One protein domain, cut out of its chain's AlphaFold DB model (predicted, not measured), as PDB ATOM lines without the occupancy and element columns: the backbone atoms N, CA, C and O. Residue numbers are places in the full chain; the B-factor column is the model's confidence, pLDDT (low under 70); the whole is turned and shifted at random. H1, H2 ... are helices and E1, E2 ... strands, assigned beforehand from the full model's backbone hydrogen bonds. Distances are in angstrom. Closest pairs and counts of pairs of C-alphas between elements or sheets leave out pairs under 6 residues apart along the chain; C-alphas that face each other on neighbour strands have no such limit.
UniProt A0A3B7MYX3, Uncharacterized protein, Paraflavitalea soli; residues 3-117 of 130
ATOM      1  N   LYS A   3      44.495  -8.924   6.765       93.38
ATOM      2  CA  LYS A   3      43.787  -7.924   7.553       93.38
ATOM      3  C   LYS A   3      43.671  -8.398   8.994       93.38
ATOM      4  O   LYS A   3      43.496  -9.596   9.222       93.38
ATOM      5  N   LEU A   4      43.768  -7.466   9.937       90.75
ATOM      6  CA  LEU A   4      43.508  -7.736  11.348       90.75
ATOM      7  C   LEU A   4      42.007  -7.844  11.611       90.75
ATOM      8  O   LEU A   4      41.199  -7.130  11.013       90.75
ATOM      9  N   ARG A   5      41.662  -8.707  12.561       91.81
ATOM     10  CA  ARG A   5      40.378  -8.726  13.253       91.81
ATOM     11  C   ARG A   5      40.664  -8.590  14.738       91.81
ATOM     12  O   ARG A   5      41.331  -9.447  15.313       91.81
ATOM     13  N   VAL A   6      40.179  -7.514  15.344       91.62
ATOM     14  CA  VAL A   6      40.327  -7.298  16.784       91.62
ATOM     15  C   VAL A   6      39.272  -8.134  17.493       91.62
ATOM     16  O   VAL A   6      38.085  -8.070  17.156       91.62
ATOM     17  N   VAL A   7      39.710  -8.935  18.453       92.25
ATOM     18  CA  VAL A   7      38.860  -9.885  19.170       92.25
ATOM     19  C   VAL A   7      38.402  -9.287  20.489       92.25
ATOM     20  O   VAL A   7      37.201  -9.228  20.735       92.25
ATOM     21  N   ASP A   8      39.345  -8.790  21.291       91.75
ATOM     22  CA  ASP A   8      39.056  -8.261  22.620       91.75
ATOM     23  C   ASP A   8      40.091  -7.214  23.071       91.75
ATOM     24  O   ASP A   8      41.121  -6.992  22.427       91.75
ATOM     25  N   PHE A   9      39.791  -6.567  24.194       91.44
ATOM     26  CA  PHE A   9      40.562  -5.502  24.811       91.44
ATOM     27  C   PHE A   9      40.692  -5.723  26.317       91.44
ATOM     28  O   PHE A   9      39.687  -5.785  27.029       91.44
ATOM     29  N   LEU A  10      41.922  -5.685  26.829       90.06
ATOM     30  CA  LEU A  10      42.181  -5.675  28.268       90.06
ATOM     31  C   LEU A  10      42.808  -4.344  28.679       90.06
ATOM     32  O   LEU A  10      43.916  -4.008  28.269       90.06
ATOM     33  N   PHE A  11      42.077  -3.592  29.500       88.38
ATOM     34  CA  PHE A  11      42.531  -2.326  30.067       88.38
ATOM     35  C   PHE A  11      43.126  -2.571  31.450       88.38
ATOM     36  O   PHE A  11      42.413  -2.992  32.361       88.38
ATOM     37  N   GLU A  12      44.395  -2.227  31.618       87.12
ATOM     38  CA  GLU A  12      45.072  -2.185  32.906       87.12
ATOM     39  C   GLU A  12      45.292  -0.721  33.292       87.12
ATOM     40  O   GLU A  12      46.200  -0.039  32.812       87.12
ATOM     41  N   THR A  13      44.385  -0.195  34.113       81.19
ATOM     42  CA  THR A  13      44.407   1.206  34.530       81.19
ATOM     43  C   THR A  13      45.477   1.443  35.579       81.19
ATOM     44  O   THR A  13      45.449   0.841  36.656       81.19
ATOM     45  N   PHE A  14      46.352   2.407  35.325       77.31
ATOM     46  CA  PHE A  14      47.189   2.966  36.368       77.31
ATOM     47  C   PHE A  14      46.307   3.964  37.121       77.31
ATOM     48  O   PHE A  14      45.929   4.996  36.577       77.31
ATOM     49  N   ASN A  15      45.899   3.654  38.352       58.56
ATOM     50  CA  ASN A  15      45.137   4.611  39.156       58.56
ATOM     51  C   ASN A  15      46.032   5.824  39.454       58.56
ATOM     52  O   ASN A  15      46.953   5.750  40.277       58.56
ATOM     53  N   ILE A  16      45.808   6.928  38.738       62.72
ATOM     54  CA  ILE A  16      46.558   8.173  38.907       62.72
ATOM     55  C   ILE A  16      45.747   9.142  39.766       62.72
ATOM     56  O   ILE A  16      46.110   9.296  40.930       62.72
ATOM     57  N   THR A  17      44.638   9.698  39.263       64.12
ATOM     58  CA  THR A  17      43.624  10.469  40.022       64.12
ATOM     59  C   THR A  17      42.261  10.416  39.296       64.12
ATOM     60  O   THR A  17      42.140   9.709  38.299       64.12
ATOM     61  N   SER A  18      41.222  11.128  39.770       61.94
ATOM     62  CA  SER A  18      39.911  11.199  39.086       61.94
ATOM     63  C   SER A  18      39.969  11.882  37.715       61.94
ATOM     64  O   SER A  18      39.153  11.570  36.852       61.94
ATOM     65  N   ASP A  19      40.936  12.783  37.524       66.81
ATOM     66  CA  ASP A  19      41.019  13.677  36.360       66.81
ATOM     67  C   ASP A  19      42.242  13.362  35.480       66.81
ATOM     68  O   ASP A  19      42.443  13.970  34.428       66.81
ATOM     69  N   GLU A  20      43.075  12.412  35.907       78.81
ATOM     70  CA  GLU A  20      44.286  11.992  35.212       78.81
ATOM     71  C   GLU A  20      44.184  10.513  34.870       78.81
ATOM     72  O   GLU A  20      44.266   9.637  35.731       78.81
ATOM     73  N   PHE A  21      44.013  10.243  33.581       83.31
ATOM     74  CA  PHE A  21      43.869   8.889  33.071       83.31
ATOM     75  C   PHE A  21      45.139   8.430  32.353       83.31
ATOM     76  O   PHE A  21      45.628   9.131  31.463       83.31
ATOM     77  N   CYS A  22      45.628   7.242  32.716       87.75
ATOM     78  CA  CYS A  22      46.637   6.486  31.980       87.75
ATOM     79  C   CYS A  22      46.395   4.982  32.183       87.75
ATOM     80  O   CYS A  22      46.141   4.535  33.305       87.75
ATOM     81  N   CYS A  23      46.486   4.190  31.122       87.25
ATOM     82  CA  CYS A  23      46.379   2.738  31.180       87.25
ATOM     83  C   CYS A  23      47.306   2.064  30.171       87.25
ATOM     84  O   CYS A  23      47.641   2.640  29.135       87.25
ATOM     85  N   SER A  24      47.628   0.803  30.431       87.38
ATOM     86  CA  SER A  24      48.042  -0.128  29.385       87.38
ATOM     87  C   SER A  24      46.790  -0.746  28.762       87.38
ATOM     88  O   SER A  24      45.874  -1.163  29.473       87.38
ATOM     89  N   LEU A  25      46.725  -0.780  27.436       87.81
ATOM     90  CA  LEU A  25      45.687  -1.469  26.684       87.81
ATOM     91  C   LEU A  25      46.325  -2.613  25.905       87.81
ATOM     92  O   LEU A  25      47.039  -2.364  24.937       87.81
ATOM     93  N   ALA A  26      46.026  -3.851  26.286       88.62
ATOM     94  CA  ALA A  26      46.305  -5.008  25.445       88.62
ATOM     95  C   ALA A  26      45.175  -5.189  24.426       88.62
ATOM     96  O   ALA A  26      43.991  -5.183  24.778       88.62
ATOM     97  N   ILE A  27      45.556  -5.330  23.158       89.50
ATOM     98  CA  ILE A  27      44.648  -5.485  22.025       89.50
ATOM     99  C   ILE A  27      44.851  -6.890  21.472       89.50
ATOM    100  O   ILE A  27      45.875  -7.172  20.846       89.50
ATOM    101  N   PHE A  28      43.877  -7.765  21.710       90.25
ATOM    102  CA  PHE A  28      43.906  -9.142  21.234       90.25
ATOM    103  C   PHE A  28      43.375  -9.194  19.813       90.25
ATOM    104  O   PHE A  28      42.312  -8.642  19.507       90.25
ATOM    105  N   TYR A  29      44.106  -9.859  18.929       90.38
ATOM    106  CA  TYR A  29      43.768  -9.891  17.518       90.38
ATOM    107  C   TYR A  29      44.000 -11.262  16.896       90.38
ATOM    108  O   TYR A  29      44.730 -12.114  17.396       90.38
ATOM    109  N   THR A  30      43.387 -11.435  15.734       91.44
ATOM    110  CA  THR A  30      43.682 -12.508  14.794       91.44
ATOM    111  C   THR A  30      43.700 -11.950  13.369       91.44
ATOM    112  O   THR A  30      43.537 -10.745  13.158       91.44
ATOM    113  N   PHE A  31      43.903 -12.810  12.377       90.12
ATOM    114  CA  PHE A  31      43.824 -12.451  10.965       90.12
ATOM    115  C   PHE A  31      42.508 -12.900  10.331       90.12
ATOM    116  O   PHE A  31      41.808 -13.781  10.834       90.12
ATOM    117  N   GLU A  32      42.151 -12.276   9.208       85.12
ATOM    118  CA  GLU A  32      40.996 -12.702   8.419       85.12
ATOM    119  C   GLU A  32      41.058 -14.206   8.082       85.12
ATOM    120  O   GLU A  32      42.106 -14.728   7.691       85.12
ATOM    121  N   ASN A  33      39.905 -14.876   8.195       81.75
ATOM    122  CA  ASN A  33      39.684 -16.317   7.999       81.75
ATOM    123  C   ASN A  33      40.121 -17.251   9.142       81.75
ATOM    124  O   ASN A  33      39.952 -18.462   9.009       81.75
ATOM    125  N   THR A  34      40.609 -16.733  10.271       83.56
ATOM    126  CA  THR A  34      40.758 -17.551  11.483       83.56
ATOM    127  C   THR A  34      39.393 -17.800  12.131       83.56
ATOM    128  O   THR A  34      38.617 -16.856  12.322       83.56
ATOM    129  N   ASN A  35      39.090 -19.056  12.482       80.81
ATOM    130  CA  ASN A  35      37.883 -19.378  13.241       80.81
ATOM    131  C   ASN A  35      38.052 -18.913  14.694       80.81
ATOM    132  O   ASN A  35      38.896 -19.433  15.414       80.81
ATOM    133  N   ILE A  36      37.273 -17.914  15.114       78.88
ATOM    134  CA  ILE A  36      37.361 -17.350  16.472       78.88
ATOM    135  C   ILE A  36      36.649 -18.230  17.495       78.88
ATOM    136  O   ILE A  36      37.037 -18.234  18.654       78.88
ATOM    137  N   GLU A  37      35.630 -18.987  17.082       78.75
ATOM    138  CA  GLU A  37      34.824 -19.808  17.998       78.75
ATOM    139  C   GLU A  37      35.623 -20.963  18.627       78.75
ATOM    140  O   GLU A  37      35.180 -21.557  19.603       78.75
ATOM    141  N   GLU A  38      36.806 -21.257  18.080       75.44
ATOM    142  CA  GLU A  38      37.725 -22.298  18.543       75.44
ATOM    143  C   GLU A  38      38.915 -21.749  19.350       75.44
ATOM    144  O   GLU A  38      39.747 -22.538  19.788       75.44
ATOM    145  N   LEU A  39      39.030 -20.426  19.527       72.56
ATOM    146  CA  LEU A  39      40.180 -19.795  20.180       72.56
ATOM    147  C   LEU A  39      39.839 -19.333  21.597       72.56
ATOM    148  O   LEU A  39      38.905 -18.551  21.792       72.56
ATOM    149  N   GLU A  40      40.638 -19.758  22.575       78.69
ATOM    150  CA  GLU A  40      40.624 -19.165  23.912       78.69
ATOM    151  C   GLU A  40      41.425 -17.850  23.910       78.69
ATOM    152  O   GLU A  40      42.276 -17.622  23.049       78.69
ATOM    153  N   ILE A  41      41.163 -16.950  24.867       70.56
ATOM    154  CA  ILE A  41      41.891 -15.665  24.964       70.56
ATOM    155  C   ILE A  41      43.404 -15.891  25.090       70.56
ATOM    156  O   ILE A  41      44.184 -15.124  24.527       70.56
ATOM    157  N   ASP A  42      43.808 -16.960  25.773       73.06
ATOM    158  CA  ASP A  42      45.212 -17.310  25.994       73.06
ATOM    159  C   ASP A  42      45.926 -17.764  24.704       73.06
ATOM    160  O   ASP A  42      47.154 -17.700  24.625       73.06
ATOM    161  N   ASP A  43      45.171 -18.146  23.668       75.38
ATOM    162  CA  ASP A  43      45.695 -18.506  22.344       75.38
ATOM    163  C   ASP A  43      45.844 -17.289  21.414       75.38
ATOM    164  O   ASP A  43      46.405 -17.387  20.316       75.38
ATOM    165  N   LEU A  44      45.326 -16.123  21.817       79.00
ATOM    166  CA  LEU A  44      45.333 -14.924  20.990       79.00
ATOM    167  C   LEU A  44      46.656 -14.173  21.105       79.00
ATOM    168  O   LEU A  44      47.184 -13.898  22.182       79.00
ATOM    169  N   THR A  45      47.160 -13.741  19.951       83.31
ATOM    170  CA  THR A  45      48.259 -12.778  19.925       83.31
ATOM    171  C   THR A  45      47.735 -11.409  20.345       83.31
ATOM    172  O   THR A  45      46.640 -10.998  19.951       83.31
ATOM    173  N   TYR A  46      48.536 -10.683  21.119       86.00
ATOM    174  CA  TYR A  46      48.248  -9.304  21.479       86.00
ATOM    175  C   TYR A  46      49.478  -8.421  21.311       86.00
ATOM    176  O   TYR A  46      50.621  -8.876  21.378       86.00
ATOM    177  N   PHE A  47      49.229  -7.133  21.116       83.06
ATOM    178  CA  PHE A  47      50.201  -6.084  21.400       83.06
ATOM    179  C   PHE A  47      49.580  -5.108  22.394       83.06
ATOM    180  O   PHE A  47      48.354  -5.023  22.509       83.06
ATOM    181  N   SER A  48      50.425  -4.400  23.138       83.44
ATOM    182  CA  SER A  48      49.981  -3.394  24.094       83.44
ATOM    183  C   SER A  48      50.340  -1.990  23.636       83.44
ATOM    184  O   SER A  48      51.391  -1.757  23.036       83.44
ATOM    185  N   ILE A  49      49.443  -1.055  23.932       83.75
ATOM    186  CA  ILE A  49      49.658   0.379  23.756       83.75
ATOM    187  C   ILE A  49      49.365   1.090  25.076       83.75
ATOM    188  O   ILE A  49      48.466   0.696  25.820       83.75
ATOM    189  N   THR A  50      50.110   2.144  25.376       85.38
ATOM    190  CA  THR A  50      49.824   3.021  26.514       85.38
ATOM    191  C   THR A  50      48.846   4.091  26.058       85.38
ATOM    192  O   THR A  50      49.109   4.793  25.087       85.38
ATOM    193  N   ILE A  51      47.723   4.252  26.753       86.06
ATOM    194  CA  ILE A  51      46.730   5.285  26.441       86.06
ATOM    195  C   ILE A  51      46.571   6.196  27.639       86.06
ATOM    196  O   ILE A  51      46.401   5.718  28.759       86.06
ATOM    197  N   GLY A  52      46.557   7.504  27.423       86.62
ATOM    198  CA  GLY A  52      46.257   8.421  28.508       86.62
ATOM    199  C   GLY A  52      46.003   9.848  28.071       86.62
ATOM    200  O   GLY A  52      46.272  10.252  26.944       86.62
ATOM    201  N   THR A  53      45.489  10.625  29.013       86.81
ATOM    202  CA  THR A  53      45.478  12.087  28.903       86.81
ATOM    203  C   THR A  53      46.902  12.631  28.994       86.81
ATOM    204  O   THR A  53      47.736  11.990  29.639       86.81
ATOM    205  N   PRO A  54      47.205  13.822  28.442       86.38
ATOM    206  CA  PRO A  54      48.531  14.425  28.590       86.38
ATOM    207  C   PRO A  54      49.005  14.478  30.050       86.38
ATOM    208  O   PRO A  54      50.140  14.114  30.351       86.38
ATOM    209  N   LYS A  55      48.105  14.854  30.973       86.94
ATOM    210  CA  LYS A  55      48.394  14.861  32.413       86.94
ATOM    211  C   LYS A  55      48.628  13.456  32.962       86.94
ATOM    212  O   LYS A  55      49.633  13.231  33.618       86.94
ATOM    213  N   GLY A  56      47.750  12.500  32.656       86.81
ATOM    214  CA  GLY A  56      47.899  11.125  33.136       86.81
ATOM    215  C   GLY A  56      49.164  10.431  32.629       86.81
ATOM    216  O   GLY A  56      49.831   9.747  33.399       86.81
ATOM    217  N   ILE A  57      49.550  10.641  31.369       86.69
ATOM    218  CA  ILE A  57      50.822  10.136  30.832       86.69
ATOM    219  C   ILE A  57      52.001  10.769  31.584       86.69
ATOM    220  O   ILE A  57      52.911  10.054  32.003       86.69
ATOM    221  N   GLY A  58      51.964  12.086  31.814       85.25
ATOM    222  CA  GLY A  58      52.972  12.790  32.613       85.25
ATOM    223  C   GLY A  58      53.119  12.198  34.016       85.25
ATOM    224  O   GLY A  58      54.204  11.757  34.392       85.25
ATOM    225  N   SER A  59      52.013  12.085  34.751       85.00
ATOM    226  CA  SER A  59      51.982  11.521  36.104       85.00
ATOM    227  C   SER A  59      52.438  10.055  36.156       85.00
ATOM    228  O   SER A  59      53.045   9.627  37.139       85.00
ATOM    229  N   TYR A  60      52.182   9.262  35.108       82.94
ATOM    230  CA  TYR A  60      52.704   7.895  34.992       82.94
ATOM    231  C   TYR A  60      54.234   7.878  34.900       82.94
ATOM    232  O   TYR A  60      54.888   7.144  35.647       82.94
ATOM    233  N   PHE A  61      54.814   8.716  34.037       80.25
ATOM    234  CA  PHE A  61      56.268   8.820  33.913       80.25
ATOM    235  C   PHE A  61      56.928   9.345  35.192       80.25
ATOM    236  O   PHE A  61      57.979   8.832  35.580       80.25
ATOM    237  N   GLU A  62      56.309  10.304  35.884       81.19
ATOM    238  CA  GLU A  62      56.790  10.772  37.191       81.19
ATOM    239  C   GLU A  62      56.803   9.644  38.229       81.19
ATOM    240  O   GLU A  62      57.823   9.427  38.884       81.19
ATOM    241  N   LYS A  63      55.729   8.848  38.314       77.44
ATOM    242  CA  LYS A  63      55.679   7.677  39.206       77.44
ATOM    243  C   LYS A  63      56.760   6.645  38.882       77.44
ATOM    244  O   LYS A  63      57.350   6.087  39.804       77.44
ATOM    245  N   ILE A  64      57.022   6.356  37.605       77.00
ATOM    246  CA  ILE A  64      58.093   5.416  37.228       77.00
ATOM    247  C   ILE A  64      59.456   5.957  37.656       77.00
ATOM    248  O   ILE A  64      60.235   5.224  38.268       77.00
ATOM    249  N   ARG A  65      59.725   7.234  37.359       74.50
ATOM    250  CA  ARG A  65      60.973   7.916  37.718       74.50
ATOM    251  C   ARG A  65      61.236   7.829  39.220       74.50
ATOM    252  O   ARG A  65      62.336   7.462  39.628       74.50
ATOM    253  N   ASP A  66      60.229   8.133  40.032       72.19
ATOM    254  CA  ASP A  66      60.379   8.231  41.485       72.19
ATOM    255  C   ASP A  66      60.548   6.852  42.155       72.19
ATOM    256  O   ASP A  66      61.206   6.736  43.188       72.19
ATOM    257  N   ASN A  67      60.048   5.776  41.534       68.69
ATOM    258  CA  ASN A  67      60.203   4.410  42.046       68.69
ATOM    259  C   ASN A  67      61.582   3.779  41.769       68.69
ATOM    260  O   ASN A  67      61.790   2.615  42.113       68.69
ATOM    261  N   SER A  68      62.540   4.511  41.177       56.91
ATOM    262  CA  SER A  68      63.914   4.032  40.908       56.91
ATOM    263  C   SER A  68      63.978   2.690  40.161       56.91
ATOM    264  O   SER A  68      64.963   1.952  40.260       56.91
ATOM    265  N   ILE A  69      62.922   2.342  39.422       55.78
ATOM    266  CA  ILE A  69      62.907   1.122  38.629       55.78
ATOM    267  C   ILE A  69      63.720   1.431  37.375       55.78
ATOM    268  O   ILE A  69      63.304   2.236  36.544       55.78
ATOM    269  N   ASN A  70      64.893   0.809  37.246       48.12
ATOM    270  CA  ASN A  70      65.705   0.852  36.028       48.12
ATOM    271  C   ASN A  70      64.993   0.074  34.910       48.12
ATOM    272  O   ASN A  70      65.385  -1.038  34.556       48.12
ATOM    273  N   ILE A  71      63.909   0.636  34.381       53.62
ATOM    274  CA  ILE A  71      63.220   0.111  33.209       53.62
ATOM    275  C   ILE A  71      63.869   0.755  31.990       53.62
ATOM    276  O   ILE A  71      63.762   1.962  31.777       53.62
ATOM    277  N   ILE A  72      64.516  -0.060  31.157       47.59
ATOM    278  CA  ILE A  72      64.760   0.308  29.760       47.59
ATOM    279  C   ILE A  72      63.396   0.234  29.075       47.59
ATOM    280  O   ILE A  72      62.979  -0.822  28.604       47.59
ATOM    281  N   SER A  73      62.652   1.337  29.116       45.91
ATOM    282  CA  SER A  73      61.369   1.439  28.432       45.91
ATOM    283  C   SER A  73      61.667   1.824  26.988       45.91
ATOM    284  O   SER A  73      61.990   2.973  26.693       45.91
ATOM    285  N   TYR A  74      61.641   0.841  26.087       48.66
ATOM    286  CA  TYR A  74      61.473   1.138  24.669       48.66
ATOM    287  C   TYR A  74      60.116   1.819  24.551       48.66
ATOM    288  O   TYR A  74      59.145   1.232  25.019       48.66
ATOM    289  N   PHE A  75      60.089   3.057  24.043       53.75
ATOM    290  CA  PHE A  75      58.896   3.903  23.949       53.75
ATOM    291  C   PHE A  75      57.661   3.046  23.636       53.75
ATOM    292  O   PHE A  75      57.552   2.558  22.509       53.75
ATOM    293  N   PRO A  76      56.784   2.767  24.622       60.34
ATOM    294  CA  PRO A  76      55.579   2.009  24.339       60.34
ATOM    295  C   PRO A  76      54.784   2.828  23.334       60.34
ATOM    296  O   PRO A  76      54.790   4.050  23.420       60.34
ATOM    297  N   HIS A  77      54.116   2.191  22.384       72.19
ATOM    298  CA  HIS A  77      53.207   2.901  21.492       72.19
ATOM    299  C   HIS A  77      52.206   3.704  22.337       72.19
ATOM    300  O   HIS A  77      51.477   3.112  23.136       72.19
ATOM    301  N   ILE A  78      52.228   5.037  22.235       77.62
ATOM    302  CA  ILE A  78      51.434   5.938  23.080       77.62
ATOM    303  C   ILE A  78      50.283   6.515  22.263       77.62
ATOM    304  O   ILE A  78      50.502   7.163  21.244       77.62
ATOM    305  N   ALA A  79      49.061   6.370  22.766       80.94
ATOM    306  CA  ALA A  79      47.904   7.111  22.288       80.94
ATOM    307  C   ALA A  79      47.509   8.188  23.310       80.94
ATOM    308  O   ALA A  79      47.161   7.892  24.456       80.94
ATOM    309  N   VAL A  80      47.547   9.452  22.889       83.69
ATOM    310  CA  VAL A  80      47.110  10.590  23.707       83.69
ATOM    311  C   VAL A  80      45.632  10.867  23.440       83.69
ATOM    312  O   VAL A  80      45.221  10.959  22.285       83.69
ATOM    313  N   VAL A  81      44.828  10.989  24.499       83.75
ATOM    314  CA  VAL A  81      43.374  11.212  24.414       83.75
ATOM    315  C   VAL A  81      42.954  12.383  25.296       83.75
ATOM    316  O   VAL A  81      43.503  12.566  26.377       83.75
ATOM    317  N   ASP A  82      41.963  13.168  24.878       80.56
ATOM    318  CA  ASP A  82      41.509  14.319  25.675       80.56
ATOM    319  C   ASP A  82      40.688  13.894  26.899       80.56
ATOM    320  O   ASP A  82      40.818  14.460  27.984       80.56
ATOM    321  N   THR A  83      39.854  12.866  26.735       80.06
ATOM    322  CA  THR A  83      38.975  12.328  27.779       80.06
ATOM    323  C   THR A  83      38.955  10.809  27.740       80.06
ATOM    324  O   THR A  83      39.042  10.207  26.670       80.06
ATOM    325  N   PHE A  84      38.783  10.178  28.902       81.88
ATOM    326  CA  PHE A  84      38.615   8.733  28.976       81.88
ATOM    327  C   PHE A  84      37.153   8.328  28.778       81.88
ATOM    328  O   PHE A  84      36.309   8.554  29.641       81.88
ATOM    329  N   ASP A  85      36.889   7.662  27.660       86.06
ATOM    330  CA  ASP A  85      35.673   6.888  27.437       86.06
ATOM    331  C   ASP A  85      36.077   5.514  26.900       86.06
ATOM    332  O   ASP A  85      36.513   5.366  25.756       86.06
ATOM    333  N   LYS A  86      35.949   4.500  27.757       87.38
ATOM    334  CA  LYS A  86      36.380   3.131  27.470       87.38
ATOM    335  C   LYS A  86      35.732   2.563  26.208       87.38
ATOM    336  O   LYS A  86      36.421   1.922  25.416       87.38
ATOM    337  N   GLU A  87      34.430   2.760  26.026       90.31
ATOM    338  CA  GLU A  87      33.703   2.134  24.918       90.31
ATOM    339  C   GLU A  87      33.958   2.878  23.606       90.31
ATOM    340  O   GLU A  87      34.210   2.241  22.580       90.31
ATOM    341  N   SER A  88      34.030   4.211  23.656       88.12
ATOM    342  CA  SER A  88      34.446   5.015  22.500       88.12
ATOM    343  C   SER A  88      35.869   4.671  22.046       88.12
ATOM    344  O   SER A  88      36.112   4.503  20.851       88.12
ATOM    345  N   LEU A  89      36.809   4.478  22.980       86.88
ATOM    346  CA  LEU A  89      38.186   4.090  22.653       86.88
ATOM    347  C   LEU A  89      38.267   2.711  21.999       86.88
ATOM    348  O   LEU A  89      38.945   2.564  20.981       86.88
ATOM    349  N   LYS A  90      37.550   1.714  22.534       91.19
ATOM    350  CA  LYS A  90      37.470   0.379  21.918       91.19
ATOM    351  C   LYS A  90      36.958   0.459  20.484       91.19
ATOM    352  O   LYS A  90      37.548  -0.158  19.600       91.19
ATOM    353  N   ALA A  91      35.883   1.215  20.255       90.31
ATOM    354  CA  ALA A  91      35.280   1.358  18.935       90.31
ATOM    355  C   ALA A  91      36.260   1.982  17.931       90.31
ATOM    356  O   ALA A  91      36.495   1.399  16.874       90.31
ATOM    357  N   ILE A  92      36.893   3.103  18.295       89.12
ATOM    358  CA  ILE A  92      37.849   3.816  17.431       89.12
ATOM    359  C   ILE A  92      39.066   2.939  17.116       89.12
ATOM    360  O   ILE A  92      39.456   2.815  15.957       89.12
ATOM    361  N   ILE A  93      39.668   2.310  18.129       88.81
ATOM    362  CA  ILE A  93      40.860   1.471  17.942       88.81
ATOM    363  C   ILE A  93      40.530   0.251  17.085       88.81
ATOM    364  O   ILE A  93      41.281  -0.063  16.160       88.81
ATOM    365  N   LYS A  94      39.394  -0.409  17.353       92.88
ATOM    366  CA  LYS A  94      38.910  -1.531  16.546       92.88
ATOM    367  C   LYS A  94      38.727  -1.113  15.093       92.88
ATOM    368  O   LYS A  94      39.280  -1.767  14.216       92.88
ATOM    369  N   GLU A  95      38.004  -0.023  14.847       91.06
ATOM    370  CA  GLU A  95      37.759   0.492  13.498       91.06
ATOM    371  C   GLU A  95      39.075   0.770  12.768       91.06
ATOM    372  O   GLU A  95      39.286   0.268  11.666       91.06
ATOM    373  N   LYS A  96      39.997   1.513  13.392       88.12
ATOM    374  CA  LYS A  96      41.285   1.851  12.775       88.12
ATOM    375  C   LYS A  96      42.095   0.604  12.444       88.12
ATOM    376  O   LYS A  96      42.519   0.449  11.300       88.12
ATOM    377  N   LEU A  97      42.258  -0.318  13.388       90.12
ATOM    378  CA  LEU A  97      43.027  -1.546  13.173       90.12
ATOM    379  C   LEU A  97      42.408  -2.459  12.117       90.12
ATOM    380  O   LEU A  97      43.110  -2.974  11.247       90.12
ATOM    381  N   GLU A  98      41.086  -2.601  12.135       92.88
ATOM    382  CA  GLU A  98      40.330  -3.362  11.144       92.88
ATOM    383  C   GLU A  98      40.152  -2.593   9.821       92.88
ATOM    384  O   GLU A  98      39.344  -2.995   8.990       92.88
ATOM    385  N   THR A  99      40.891  -1.515   9.550       91.62
ATOM    386  CA  THR A  99      41.024  -0.951   8.187       91.62
ATOM    387  C   THR A  99      42.384  -1.252   7.560       91.62
ATOM    388  O   THR A  99      42.545  -1.128   6.345       91.62
ATOM    389  N   ILE A 100      43.351  -1.714   8.357       90.81
ATOM    390  CA  ILE A 100      44.726  -1.941   7.915       90.81
ATOM    391  C   ILE A 100      44.806  -3.204   7.063       90.81
ATOM    392  O   ILE A 100      44.435  -4.300   7.487       90.81
ATOM    393  N   VAL A 101      45.362  -3.049   5.862       92.50
ATOM    394  CA  VAL A 101      45.595  -4.137   4.909       92.50
ATOM    395  C   VAL A 101      47.076  -4.274   4.562       92.50
ATOM    396  O   VAL A 101      47.831  -3.295   4.520       92.50
ATOM    397  N   GLY A 102      47.500  -5.502   4.280       91.38
ATOM    398  CA  GLY A 102      48.877  -5.816   3.905       91.38
ATOM    399  C   GLY A 102      48.987  -7.050   3.017       91.38
ATOM    400  O   GLY A 102      48.029  -7.813   2.839       91.38
ATOM    401  N   LYS A 103      50.173  -7.247   2.436       93.06
ATOM    402  CA  LYS A 103      50.497  -8.405   1.591       93.06
ATOM    403  C   LYS A 103      50.664  -9.669   2.441       93.06
ATOM    404  O   LYS A 103      50.333 -10.758   1.981       93.06
ATOM    405  N   ASN A 104      51.135  -9.523   3.682       92.12
ATOM    406  CA  ASN A 104      51.293 -10.591   4.672       92.12
ATOM    407  C   ASN A 104      51.050 -10.075   6.107       92.12
ATOM    408  O   ASN A 104      50.907  -8.875   6.326       92.12
ATOM    409  N   GLU A 105      51.013 -10.985   7.077       89.62
ATOM    410  CA  GLU A 105      50.706 -10.708   8.490       89.62
ATOM    411  C   GLU A 105      51.712  -9.756   9.148       89.62
ATOM    412  O   GLU A 105      51.313  -8.791   9.797       89.62
ATOM    413  N   ASN A 106      53.009  -9.947   8.888       87.75
ATOM    414  CA  ASN A 106      54.068  -9.075   9.404       87.75
ATOM    415  C   ASN A 106      53.925  -7.626   8.921       87.75
ATOM    416  O   ASN A 106      54.191  -6.694   9.675       87.75
ATOM    417  N   GLU A 107      53.525  -7.418   7.666       90.50
ATOM    418  CA  GLU A 107      53.279  -6.077   7.132       90.50
ATOM    419  C   GLU A 107      52.101  -5.400   7.840       90.50
ATOM    420  O   GLU A 107      52.188  -4.225   8.188       90.50
ATOM    421  N   VAL A 108      51.019  -6.142   8.087       89.19
ATOM    422  CA  VAL A 108      49.837  -5.615   8.780       89.19
ATOM    423  C   VAL A 108      50.172  -5.244  10.228       89.19
ATOM    424  O   VAL A 108      49.806  -4.156  10.663       89.19
ATOM    425  N   ILE A 109      50.923  -6.091  10.944       85.31
ATOM    426  CA  ILE A 109      51.372  -5.813  12.320       85.31
ATOM    427  C   ILE A 109      52.231  -4.544  12.361       85.31
ATOM    428  O   ILE A 109      51.980  -3.659  13.172       85.31
ATOM    429  N   LYS A 110      53.201  -4.403  11.450       85.12
ATOM    430  CA  LYS A 110      54.049  -3.200  11.389       85.12
ATOM    431  C   LYS A 110      53.236  -1.929  11.144       85.12
ATOM    432  O   LYS A 110      53.460  -0.931  11.818       85.12
ATOM    433  N   LYS A 111      52.277  -1.970  10.215       86.62
ATOM    434  CA  LYS A 111      51.371  -0.840   9.955       86.62
ATOM    435  C   LYS A 111      50.512  -0.500  11.176       86.62
ATOM    436  O   LYS A 111      50.324   0.675  11.466       86.62
ATOM    437  N   ALA A 112      50.026  -1.512  11.899       84.44
ATOM    438  CA  ALA A 112      49.269  -1.330  13.137       84.44
ATOM    439  C   ALA A 112      50.105  -0.676  14.245       84.44
ATOM    440  O   ALA A 112      49.628   0.247  14.892       84.44
ATOM    441  N   MET A 113      51.357  -1.103  14.423       79.06
ATOM    442  CA  MET A 113      52.275  -0.522  15.409       79.06
ATOM    443  C   MET A 113      52.599   0.948  15.105       79.06
ATOM    444  O   MET A 113      52.520   1.784  15.999       79.06
ATOM    445  N   ILE A 114      52.887   1.282  13.840       78.25
ATOM    446  CA  ILE A 114      53.181   2.665  13.411       78.25
ATOM    447  C   ILE A 114      52.008   3.608  13.703       78.25
ATOM    448  O   ILE A 114      52.227   4.759  14.061       78.25
ATOM    449  N   PHE A 115      50.767   3.130  13.592       75.88
ATOM    450  CA  PHE A 115      49.583   3.958  13.840       75.88
ATOM    451  C   PHE A 115      49.521   4.521  15.271       75.88
ATOM    452  O   PHE A 115      48.941   5.581  15.492       75.88
ATOM    453  N   PHE A 116      50.123   3.825  16.237       71.00
ATOM    454  CA  PHE A 116      50.157   4.230  17.645       71.00
ATOM    455  C   PHE A 116      51.543   4.707  18.093       71.00
ATOM    456  O   PHE A 116      51.746   4.990  19.273       71.00
ATOM    457  N   ASP A 117      52.516   4.767  17.183       63.81
ATOM    458  CA  ASP A 117      53.831   5.314  17.476       63.81
ATOM    459  C   ASP A 117      53.777   6.834  17.277       63.81
ATOM    460  O   ASP A 117      53.805   7.342  16.160       63.81
TER     461      ASP A 117
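AT A GLANCE: This is residues 3 to 117 of the 130 residues of an uncharacterized protein of Paraflavitalea soli (UniProt A0A3B7MYX3). A strongly twisted sheet of three long strands, E1, E2 and E3, with the short E4 added beside E3, has H2 and H3 splayed over one face, while H1 crosses one end of the sheet on the opposite face. Residues 64 to 74, of which 64 to 66 belong to H1, stick out as a loop. The printed part has 115 residues, with four named strands and three named helices in the chain order E1 E2 E3 H1 E4 H2 H3. The mixed sheet has the order E1, E2, E3, E4, and the class is mixed, helices and strands. The whole is compact, with a radius of gyration of the C-alphas of 15.4 A, yet elongated in outline, spanning 46 by 29 by 25 A.

HOW THE PARTS SIT: E1, residues 3 to 15, E2, residues 21 to 31, and E3, residues 45 to 52, form a meander, each strand the antiparallel neighbour of the one before; E1 and E2 are a hairpin, as are E2 and E3. N 10 and O 26 are 3.0 A apart, and N 25 and O 49 are 2.8 A apart, both within hydrogen-bond range. E4, residues 78 to 80, is parallel to E3, with N 79 and O 50 at 2.8 A. E3, H1, residues 54 to 66, and E4 form a strand-helix-strand unit, two parallel neighbour strands with a helix between, with a right-handed crossover. H1 is on the sheet at a height of 9.3 A and runs across the strands, at 74 degrees to E2 on the local plane; its closest C-alphas to E2 are Gly 56 and Phe 21, 4.6 A apart. On the opposite face are H2, residues 86 to 97, and H3, residues 105 to 115, giving three layers, helices on both faces of a sheet. H2 has a height of 8.1 A and runs slantwise to the strands, at 42 degrees to E2 on the local plane; its closest C-alphas to E1 are Lys 94 and Val 6, 5.9 A apart. H3 has a height of 6.9 A and lies only just over E1, on which 3 of its C-alphas fall. H2 and H3 are close but not clearly touching, with the C-alphas of Leu 97 and Ala 112 closest at 6.2 A, and run opposite ways at a steep tilt of 51 degrees. In H1, H2 and H3 every O i to N i+4 pair is within hydrogen-bond range.

IN THESE COORDINATES: E1 begins at C-alpha 3, (43.787, -7.924, 7.553), bends by 60 degrees at residue 7 and is 34.0 A long. E2 measures 30.7 A, E3 23.0 A, H1 18.6 A, E4 6.4 A and H2 16.4 A. H3, 15.7 A long, ends at C-alpha 115, (49.583, 3.958, 13.840).

THE WHOLE: The C-alphas of Asn 33 and Asp 66, the two farthest apart, are 46.4 A apart. The printed part has no cut. The links E2 to E3 and H1 to E4 are long. The mean pLDDT of the printed part is 81.1; residues 15 to 19, 67 to 76 and 117 are under 70.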